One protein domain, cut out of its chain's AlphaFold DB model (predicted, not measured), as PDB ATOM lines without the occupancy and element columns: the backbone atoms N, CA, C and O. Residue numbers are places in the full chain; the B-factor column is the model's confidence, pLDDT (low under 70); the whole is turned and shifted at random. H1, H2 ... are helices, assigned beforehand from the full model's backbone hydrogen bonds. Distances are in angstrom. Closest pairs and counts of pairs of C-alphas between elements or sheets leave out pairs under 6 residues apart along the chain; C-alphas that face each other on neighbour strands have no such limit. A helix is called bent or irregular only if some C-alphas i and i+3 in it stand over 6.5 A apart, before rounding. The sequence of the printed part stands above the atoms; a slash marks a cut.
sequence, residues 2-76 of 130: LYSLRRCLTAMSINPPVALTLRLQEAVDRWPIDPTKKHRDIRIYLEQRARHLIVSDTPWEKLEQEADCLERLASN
ATOM      1  N   LEU A   2     211.533 184.752 167.541       40.38
ATOM      2  CA  LEU A   2     210.335 185.152 166.771       40.38
ATOM      3  C   LEU A   2     209.409 183.974 166.393       40.38
ATOM      4  O   LEU A   2     208.226 184.171 166.139       40.38
ATOM      5  N   TYR A   3     209.929 182.741 166.396       34.81
ATOM      6  CA  TYR A   3     209.170 181.530 166.047       34.81
ATOM      7  C   TYR A   3     208.131 181.124 167.103       34.81
ATOM      8  O   TYR A   3     207.067 180.612 166.765       34.81
ATOM      9  N   SER A   4     208.417 181.373 168.383       42.19
ATOM     10  CA  SER A   4     207.527 181.042 169.501       42.19
ATOM     11  C   SER A   4     206.357 182.022 169.630       42.19
ATOM     12  O   SER A   4     205.252 181.603 169.948       42.19
ATOM     13  N   LEU A   5     206.558 183.302 169.298       39.56
ATOM     14  CA  LEU A   5     205.495 184.315 169.344       39.56
ATOM     15  C   LEU A   5     204.473 184.159 168.209       39.56
ATOM     16  O   LEU A   5     203.291 184.427 168.410       39.56
ATOM     17  N   ARG A   6     204.894 183.649 167.041       41.78
ATOM     18  CA  ARG A   6     203.972 183.341 165.935       41.78
ATOM     19  C   ARG A   6     202.987 182.225 166.301       41.78
ATOM     20  O   ARG A   6     201.823 182.340 165.947       41.78
ATOM     21  N   ARG A   7     203.433 181.219 167.070       42.66
ATOM     22  CA  ARG A   7     202.577 180.141 167.607       42.66
ATOM     23  C   ARG A   7     201.545 180.644 168.619       42.66
ATOM     24  O   ARG A   7     200.437 180.123 168.652       42.66
ATOM     25  N   CYS A   8     201.887 181.655 169.416       42.25
ATOM     26  CA  CYS A   8     200.976 182.206 170.422       42.25
ATOM     27  C   CYS A   8     199.903 183.127 169.820       42.25
ATOM     28  O   CYS A   8     198.788 183.159 170.328       42.25
ATOM     29  N   LEU A   9     200.196 183.838 168.725       42.66
ATOM     30  CA  LEU A   9     199.212 184.706 168.060       42.66
ATOM     31  C   LEU A   9     198.234 183.936 167.157       42.66
ATOM     32  O   LEU A   9     197.094 184.361 166.996       42.66
ATOM     33  N   THR A  10     198.626 182.773 166.626       46.25
ATOM     34  CA  THR A  10     197.699 181.858 165.931       46.25
ATOM     35  C   THR A  10     196.775 181.089 166.878       46.25
ATOM     36  O   THR A  10     195.789 180.527 166.419       46.25
ATOM     37  N   ALA A  11     197.043 181.099 168.188       43.44
ATOM     38  CA  ALA A  11     196.221 180.426 169.198       43.44
ATOM     39  C   ALA A  11     194.903 181.160 169.535       43.44
ATOM     40  O   ALA A  11     194.123 180.661 170.340       43.44
ATOM     41  N   MET A  12     194.642 182.334 168.941       42.66
ATOM     42  CA  MET A  12     193.431 183.141 169.189       42.66
ATOM     43  C   MET A  12     192.454 183.196 168.003       42.66
ATOM     44  O   MET A  12     191.478 183.940 168.053       42.66
ATOM     45  N   SER A  13     192.682 182.417 166.941       47.41
ATOM     46  CA  SER A  13     191.685 182.231 165.882       47.41
ATOM     47  C   SER A  13     190.965 180.912 166.111       47.41
ATOM     48  O   SER A  13     191.536 179.851 165.887       47.41
ATOM     49  N   ILE A  14     189.709 180.995 166.550       55.69
ATOM     50  CA  ILE A  14     188.805 179.842 166.695       55.69
ATOM     51  C   ILE A  14     188.565 179.182 165.325       55.69
ATOM     52  O   ILE A  14     188.399 177.977 165.232       55.69
ATOM     53  N   ASN A  15     188.670 179.949 164.235       59.09
ATOM     54  CA  ASN A  15     188.530 179.412 162.890       59.09
ATOM     55  C   ASN A  15     189.825 178.729 162.424       59.09
ATOM     56  O   ASN A  15     190.892 179.361 162.500       59.09
ATOM     57  N   PRO A  16     189.751 177.504 161.863       62.25
ATOM     58  CA  PRO A  16     190.901 176.888 161.227       62.25
ATOM     59  C   PRO A  16     191.390 177.791 160.082       62.25
ATOM     60  O   PRO A  16     190.572 178.337 159.332       62.25
ATOM     61  N   PRO A  17     192.713 177.976 159.923       72.06
ATOM     62  CA  PRO A  17     193.274 178.732 158.814       72.06
ATOM     63  C   PRO A  17     192.682 178.231 157.496       72.06
ATOM     64  O   PRO A  17     192.716 177.032 157.228       72.06
ATOM     65  N   VAL A  18     192.200 179.139 156.644       76.25
ATOM     66  CA  VAL A  18     191.662 178.803 155.308       76.25
ATOM     67  C   VAL A  18     192.652 177.946 154.503       76.25
ATOM     68  O   VAL A  18     192.264 177.073 153.738       76.25
ATOM     69  N   ALA A  19     193.952 178.137 154.729       79.62
ATOM     70  CA  ALA A  19     194.997 177.308 154.141       79.62
ATOM     71  C   ALA A  19     194.934 175.827 154.573       79.62
ATOM     72  O   ALA A  19     195.179 174.951 153.749       79.62
ATOM     73  N   LEU A  20     194.599 175.525 155.834       80.62
ATOM     74  CA  LEU A  20     194.488 174.144 156.326       80.62
ATOM     75  C   LEU A  20     193.239 173.447 155.789       80.62
ATOM     76  O   LEU A  20     193.303 172.271 155.440       80.62
ATOM     77  N   THR A  21     192.119 174.162 155.679       80.06
ATOM     78  CA  THR A  21     190.891 173.593 155.109       80.06
ATOM     79  C   THR A  21     191.050 173.310 153.617       80.06
ATOM     80  O   THR A  21     190.652 172.239 153.160       80.06
ATOM     81  N   LEU A  22     191.716 174.204 152.877       83.06
ATOM     82  CA  LEU A  22     192.097 173.973 151.482       83.06
ATOM     83  C   LEU A  22     193.043 172.779 151.342       83.06
ATOM     84  O   LEU A  22     192.780 171.896 150.534       83.06
ATOM     85  N   ARG A  23     194.091 172.699 152.170       84.25
ATOM     86  CA  ARG A  23     195.047 171.582 152.144       84.25
ATOM     87  C   ARG A  23     194.365 170.232 152.379       84.25
ATOM     88  O   ARG A  23     194.640 169.271 151.664       84.25
ATOM     89  N   LEU A  24     193.457 170.156 153.352       84.94
ATOM     90  CA  LEU A  24     192.696 168.938 153.625       84.94
ATOM     91  C   LEU A  24     191.808 168.553 152.436       84.94
ATOM     92  O   LEU A  24     191.772 167.385 152.051       84.94
ATOM     93  N   GLN A  25     191.120 169.528 151.840       85.25
ATOM     94  CA  GLN A  25     190.273 169.299 150.673       85.25
ATOM     95  C   GLN A  25     191.097 168.816 149.469       85.25
ATOM     96  O   GLN A  25     190.740 167.819 148.849       85.25
ATOM     97  N   GLU A  26     192.250 169.435 149.203       86.75
ATOM     98  CA  GLU A  26     193.176 168.999 148.154       86.75
ATOM     99  C   GLU A  26     193.677 167.565 148.371       86.75
ATOM    100  O   GLU A  26     193.778 166.793 147.416       86.75
ATOM    101  N   ALA A  27     193.988 167.185 149.615       85.06
ATOM    102  CA  ALA A  27     194.420 165.827 149.938       85.06
ATOM    103  C   ALA A  27     193.324 164.789 149.641       85.06
ATOM    104  O   ALA A  27     193.624 163.700 149.148       85.06
ATOM    105  N   VAL A  28     192.058 165.137 149.888       86.19
ATOM    106  CA  VAL A  28     190.902 164.296 149.550       86.19
ATOM    107  C   VAL A  28     190.656 164.258 148.039       86.19
ATOM    108  O   VAL A  28     190.405 163.186 147.489       86.19
ATOM    109  N   ASP A  29     190.781 165.387 147.342       84.19
ATOM    110  CA  ASP A  29     190.546 165.469 145.895       84.19
ATOM    111  C   ASP A  29     191.583 164.698 145.073       84.19
ATOM    112  O   ASP A  29     191.261 164.177 144.002       84.19
ATOM    113  N   ARG A  30     192.812 164.563 145.590       82.94
ATOM    114  CA  ARG A  30     193.856 163.699 145.012       82.94
ATOM    115  C   ARG A  30     193.540 162.206 145.132       82.94
ATOM    116  O   ARG A  30     194.216 161.402 144.490       82.94
ATOM    117  N   TRP A  31     192.557 161.811 145.942       82.06
ATOM    118  CA  TRP A  31     192.228 160.404 146.124       82.06
ATOM    119  C   TRP A  31     191.579 159.822 144.858       82.06
ATOM    120  O   TRP A  31     190.627 160.407 144.327       82.06
ATOM    121  N   PRO A  32     192.062 158.669 144.354       78.94
ATOM    122  CA  PRO A  32     191.518 158.070 143.144       78.94
ATOM    123  C   PRO A  32     190.066 157.639 143.357       78.94
ATOM    124  O   PRO A  32     189.727 157.065 144.392       78.94
ATOM    125  N   ILE A  33     189.232 157.895 142.349       79.19
ATOM    126  CA  ILE A  33     187.836 157.451 142.316       79.19
ATOM    127  C   ILE A  33     187.800 156.015 141.792       79.19
ATOM    128  O   ILE A  33     188.337 155.725 140.722       79.19
ATOM    129  N   ASP A  34     187.143 155.126 142.526       76.75
ATOM    130  CA  ASP A  34     186.825 153.768 142.107       76.75
ATOM    131  C   ASP A  34     185.382 153.723 141.558       76.75
ATOM    132  O   ASP A  34     184.412 153.598 142.322       76.75
ATOM    133  N   PRO A  35     185.196 153.781 140.224       74.75
ATOM    134  CA  PRO A  35     183.868 153.835 139.616       74.75
ATOM    135  C   PRO A  35     183.046 152.565 139.879       74.75
ATOM    136  O   PRO A  35     181.816 152.596 139.791       74.75
ATOM    137  N   THR A  36     183.695 151.451 140.235       75.06
ATOM    138  CA  THR A  36     183.008 150.188 140.538       75.06
ATOM    139  C   THR A  36     182.310 150.227 141.894       75.06
ATOM    140  O   THR A  36     181.306 149.542 142.098       75.06
ATOM    141  N   LYS A  37     182.795 151.068 142.818       73.25
ATOM    142  CA  LYS A  37     182.314 151.121 144.201       73.25
ATOM    143  C   LYS A  37     181.239 152.171 144.442       73.25
ATOM    144  O   LYS A  37     180.580 152.089 145.477       73.25
ATOM    145  N   LYS A  38     180.966 153.073 143.489       77.62
ATOM    146  CA  LYS A  38     179.905 154.103 143.567       77.62
ATOM    147  C   LYS A  38     179.860 154.755 144.964       77.62
ATOM    148  O   LYS A  38     180.792 155.438 145.347       77.62
ATOM    149  N   HIS A  39     178.818 154.483 145.755       74.00
ATOM    150  CA  HIS A  39     178.587 155.047 147.097       74.00
ATOM    151  C   HIS A  39     179.479 154.459 148.201       74.00
ATOM    152  O   HIS A  39     179.514 154.977 149.309       74.00
ATOM    153  N   ARG A  40     180.161 153.347 147.919       75.00
ATOM    154  CA  ARG A  40     181.116 152.685 148.818       75.00
ATOM    155  C   ARG A  40     182.555 153.105 148.531       75.00
ATOM    156  O   ARG A  40     183.483 152.485 149.048       75.00
ATOM    157  N   ASP A  41     182.745 154.095 147.664       78.75
ATOM    158  CA  ASP A  41     184.058 154.659 147.411       78.75
ATOM    159  C   ASP A  41     184.592 155.314 148.691       78.75
ATOM    160  O   ASP A  41     183.904 156.093 149.355       78.75
ATOM    161  N   ILE A  42     185.835 154.983 149.032       82.56
ATOM    162  CA  ILE A  42     186.549 155.526 150.187       82.56
ATOM    163  C   ILE A  42     186.612 157.052 150.116       82.56
ATOM    164  O   ILE A  42     186.481 157.704 151.150       82.56
ATOM    165  N   ARG A  43     186.732 157.633 148.918       83.44
ATOM    166  CA  ARG A  43     186.744 159.084 148.726       83.44
ATOM    167  C   ARG A  43     185.498 159.751 149.308       83.44
ATOM    168  O   ARG A  43     185.625 160.779 149.960       83.44
ATOM    169  N   ILE A  44     184.316 159.151 149.159       83.50
ATOM    170  CA  ILE A  44     183.064 159.713 149.698       83.50
ATOM    171  C   ILE A  44     183.124 159.787 151.228       83.50
ATOM    172  O   ILE A  44     182.740 160.796 151.820       83.50
ATOM    173  N   TYR A  45     183.652 158.746 151.876       86.00
ATOM    174  CA  TYR A  45     183.847 158.742 153.326       86.00
ATOM    175  C   TYR A  45     184.894 159.769 153.769       86.00
ATOM    176  O   TYR A  45     184.708 160.431 154.791       86.00
ATOM    177  N   LEU A  46     185.974 159.933 153.000       86.81
ATOM    178  CA  LEU A  46     187.005 160.936 153.269       86.81
ATOM    179  C   LEU A  46     186.459 162.363 153.135       86.81
ATOM    180  O   LEU A  46     186.703 163.184 154.015       86.81
ATOM    181  N   GLU A  47     185.655 162.643 152.108       87.75
ATOM    182  CA  GLU A  47     184.981 163.935 151.926       87.75
ATOM    183  C   GLU A  47     184.026 164.245 153.084       87.75
ATOM    184  O   GLU A  47     184.044 165.347 153.635       87.75
ATOM    185  N   GLN A  48     183.209 163.272 153.499       87.56
ATOM    186  CA  GLN A  48     182.309 163.433 154.646       87.56
ATOM    187  C   GLN A  48     183.082 163.705 155.937       87.56
ATOM    188  O   GLN A  48     182.711 164.595 156.705       87.56
ATOM    189  N   ARG A  49     184.178 162.974 156.162       86.19
ATOM    190  CA  ARG A  49     185.029 163.143 157.340       86.19
ATOM    191  C   ARG A  49     185.724 164.502 157.347       86.19
ATOM    192  O   ARG A  49     185.717 165.160 158.383       86.19
ATOM    193  N   ALA A  50     186.256 164.956 156.213       86.19
ATOM    194  CA  ALA A  50     186.871 166.274 156.086       86.19
ATOM    195  C   ALA A  50     185.864 167.397 156.374       86.19
ATOM    196  O   ALA A  50     186.133 168.271 157.196       86.19
ATOM    197  N   ARG A  51     184.661 167.325 155.789       85.62
ATOM    198  CA  ARG A  51     183.577 168.283 156.073       85.62
ATOM    199  C   ARG A  51     183.186 168.283 157.546       85.62
ATOM    200  O   ARG A  51     183.034 169.353 158.123       85.62
ATOM    201  N   HIS A  52     183.061 167.108 158.161       86.19
ATOM    202  CA  HIS A  52     182.756 167.001 159.585       86.19
ATOM    203  C   HIS A  52     183.839 167.669 160.442       86.19
ATOM    204  O   HIS A  52     183.517 168.463 161.313       86.19
ATOM    205  N   LEU A  53     185.124 167.414 160.174       83.31
ATOM    206  CA  LEU A  53     186.222 168.042 160.920       83.31
ATOM    207  C   LEU A  53     186.224 169.572 160.788       83.31
ATOM    208  O   LEU A  53     186.449 170.265 161.780       83.31
ATOM    209  N   ILE A  54     185.922 170.091 159.596       80.06
ATOM    210  CA  ILE A  54     185.834 171.534 159.338       80.06
ATOM    211  C   ILE A  54     184.637 172.165 160.066       80.06
ATOM    212  O   ILE A  54     184.766 173.251 160.618       80.06
ATOM    213  N   VAL A  55     183.478 171.498 160.079       81.38
ATOM    214  CA  VAL A  55     182.241 172.027 160.686       81.38
ATOM    215  C   VAL A  55     182.232 171.890 162.210       81.38
ATOM    216  O   VAL A  55     181.671 172.739 162.894       81.38
ATOM    217  N   SER A  56     182.841 170.841 162.762       79.25
ATOM    218  CA  SER A  56     182.819 170.543 164.201       79.25
ATOM    219  C   SER A  56     183.790 171.378 165.044       79.25
ATOM    220  O   SER A  56     184.091 170.973 166.164       79.25
ATOM    221  N   ASP A  57     184.294 172.496 164.512       68.88
ATOM    222  CA  ASP A  57     185.235 173.405 165.185       68.88
ATOM    223  C   ASP A  57     186.404 172.647 165.842       68.88
ATOM    224  O   ASP A  57     186.802 172.876 166.987       68.88
ATOM    225  N   THR A  58     186.891 171.616 165.139       74.38
ATOM    226  CA  THR A  58     187.931 170.751 165.690       74.38
ATOM    227  C   THR A  58     189.232 171.530 165.857       74.38
ATOM    228  O   THR A  58     189.556 172.371 165.015       74.38
ATOM    229  N   PRO A  59     190.008 171.248 166.922       80.50
ATOM    230  CA  PRO A  59     191.282 171.918 167.139       80.50
ATOM    231  C   PRO A  59     192.172 171.733 165.909       80.50
ATOM    232  O   PRO A  59     192.281 170.626 165.366       80.50
ATOM    233  N   TRP A  60     192.779 172.828 165.458       76.56
ATOM    234  CA  TRP A  60     193.512 172.889 164.196       76.56
ATOM    235  C   TRP A  60     194.679 171.890 164.143       76.56
ATOM    236  O   TRP A  60     195.008 171.413 163.061       76.56
ATOM    237  N   GLU A  61     195.235 171.478 165.289       81.94
ATOM    238  CA  GLU A  61     196.259 170.431 165.375       81.94
ATOM    239  C   GLU A  61     195.745 169.078 164.860       81.94
ATOM    240  O   GLU A  61     196.475 168.333 164.206       81.94
ATOM    241  N   LYS A  62     194.472 168.750 165.119       82.50
ATOM    242  CA  LYS A  62     193.854 167.513 164.614       82.50
ATOM    243  C   LYS A  62     193.589 167.590 163.114       82.50
ATOM    244  O   LYS A  62     193.734 166.583 162.428       82.50
ATOM    245  N   LEU A  63     193.214 168.766 162.612       82.56
ATOM    246  CA  LEU A  63     193.053 169.017 161.177       82.56
ATOM    247  C   LEU A  63     194.389 168.880 160.436       82.56
ATOM    248  O   LEU A  63     194.444 168.239 159.389       82.56
ATOM    249  N   GLU A  64     195.466 169.432 160.997       84.81
ATOM    250  CA  GLU A  64     196.819 169.314 160.446       84.81
ATOM    251  C   GLU A  64     197.292 167.855 160.433       84.81
ATOM    252  O   GLU A  64     197.720 167.356 159.393       84.81
ATOM    253  N   GLN A  65     197.120 167.135 161.547       87.50
ATOM    254  CA  GLN A  65     197.459 165.714 161.633       87.50
ATOM    255  C   GLN A  65     196.674 164.864 160.623       87.50
ATOM    256  O   GLN A  65     197.216 163.914 160.052       87.50
ATOM    257  N   GLU A  66     195.398 165.184 160.403       87.31
ATOM    258  CA  GLU A  66     194.572 164.490 159.420       87.31
ATOM    259  C   GLU A  66     195.074 164.735 157.995       87.31
ATOM    260  O   GLU A  66     195.245 163.776 157.241       87.31
ATOM    261  N   ALA A  67     195.367 165.991 157.641       86.00
ATOM    262  CA  ALA A  67     195.916 166.339 156.334       86.00
ATOM    263  C   ALA A  67     197.250 165.617 156.075       86.00
ATOM    264  O   ALA A  67     197.407 164.975 155.036       86.00
ATOM    265  N   ASP A  68     198.167 165.622 157.047       85.88
ATOM    266  CA  ASP A  68     199.445 164.902 156.965       85.88
ATOM    267  C   ASP A  68     199.246 163.387 156.789       85.88
ATOM    268  O   ASP A  68     199.970 162.719 156.044       85.88
ATOM    269  N   CYS A  69     198.258 162.812 157.480       85.44
ATOM    270  CA  CYS A  69     197.943 161.394 157.368       85.44
ATOM    271  C   CYS A  69     197.426 161.045 155.968       85.44
ATOM    272  O   CYS A  69     197.921 160.093 155.359       85.44
ATOM    273  N   LEU A  70     196.475 161.824 155.447       84.62
ATOM    274  CA  LEU A  70     195.898 161.615 154.121       84.62
ATOM    275  C   LEU A  70     196.930 161.811 153.016       84.62
ATOM    276  O   LEU A  70     197.019 160.969 152.128       84.62
ATOM    277  N   GLU A  71     197.761 162.848 153.093       85.19
ATOM    278  CA  GLU A  71     198.844 163.067 152.132       85.19
ATOM    279  C   GLU A  71     199.840 161.904 152.136       85.19
ATOM    280  O   GLU A  71     200.205 161.391 151.076       85.19
ATOM    281  N   ARG A  72     200.230 161.419 153.318       82.88
ATOM    282  CA  ARG A  72     201.122 160.263 153.445       82.88
ATOM    283  C   ARG A  72     200.497 158.996 152.862       82.88
ATOM    284  O   ARG A  72     201.187 158.257 152.162       82.88
ATOM    285  N   LEU A  73     199.211 158.750 153.105       79.62
ATOM    286  CA  LEU A  73     198.503 157.605 152.532       79.62
ATOM    287  C   LEU A  73     198.284 157.739 151.017       79.62
ATOM    288  O   LEU A  73     198.377 156.742 150.307       79.62
ATOM    289  N   ALA A  74     198.037 158.943 150.503       77.00
ATOM    290  CA  ALA A  74     197.918 159.194 149.068       77.00
ATOM    291  C   ALA A  74     199.270 159.015 148.365       77.00
ATOM    292  O   ALA A  74     199.348 158.422 147.293       77.00
ATOM    293  N   SER A  75     200.349 159.465 149.009       74.00
ATOM    294  CA  SER A  75     201.712 159.318 148.504       74.00
ATOM    295  C   SER A  75     202.241 157.890 148.564       74.00
ATOM    296  O   SER A  75     203.308 157.673 148.006       74.00
ATOM    297  N   ASN A  76     201.541 156.971 149.259       70.94
ATOM    298  CA  ASN A  76     202.020 155.687 149.781       70.94
ATOM    299  C   ASN A  76     203.128 155.057 148.927       70.94
ATOM    300  O   ASN A  76     202.897 154.156 148.124       70.94
TER     301      ASN A  76
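What this domain is: This is residues 2 to 76 of the 130 residues of an uncharacterized protein of Hydatigena taeniaeformis (UniProt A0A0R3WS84). Three helices, H2, H3 and H4, make a small up-and-down bundle with their centres in a triangle, while a fourth, H1, comes first and sticks out at one end with its residues 2 to 10 as a free arm. At the opposite end of the bundle the link from H2 to H3 runs out into a loop whose residues 35 to 40 stand free. The printed part has 75 residues with four named helices, H1, H2, H3 and H4 in that order, and no named strand; its class is all helix. The whole is loose, with a radius of gyration of the C-alphas of 14.4 A, and only just elongated, spanning 51 by 25 by 15 A.

Where its parts are: Find C-alpha 2 at (210.335, 185.152, 166.771); from there H1 runs through residues 2 to 12, 17.2 A from first to last C-alpha. H1 is neither bent nor irregular, but only just: C-alphas 9 and 12 are 6.1 A apart. Next look at C-alpha 18 at (191.662, 178.803, 155.308), where H2 begins; it holds residues 18 to 29 and is 16.4 A long. After residues 30 to 41, which hold no named element, H3 takes residues 42 to 55 over 20.0 A. H4, the longest helix with 15 residues, takes residues 60 to 74 over 20.9 A and ends at C-alpha 74 at (197.918, 159.194, 149.068).

How they stand to each other: Begin with the bundle of H2, H3 and H4, up and down, each running against the one before it. H2 touches H3, and the two form a helical hairpin: their closest C-alphas, of Val 28 and Leu 46, are 6.3 A apart, and they run opposite ways at a shallow tilt of 13 degrees. H2 also touches H4, where the closest C-alphas, of Leu 24 and Ala 67, are 4.9 A apart; these two run the same way at a shallow tilt of 27 degrees. H3 and H4 are close but not clearly touching, with the closest C-alphas, of Leu 53 and Leu 63, 6.9 A apart; they run opposite ways at a shallow tilt of 14 degrees. H1 is apart from H2, H3 and H4. In the backbone of H2, H3 and H4 every O i to N i+4 pair is within hydrogen-bond range; in H1, 4 of 7 are.

The domain as a whole: The two C-alphas farthest apart, of Leu 2 and Thr 36, are 51.6 A apart. Without the stretches that stand free, the body of 60 residues spans 40 by 20 by 15 A. The printed part has no cut; the link from H2 to H3 is long, and those from H1 to H2 and from H3 to H4 are tight. Look in the B-factor column for the pLDDT: its mean over the printed part is 74.2, it is under 70 at residues 2 to 16 and residue 57, and its mean over H1 is 42.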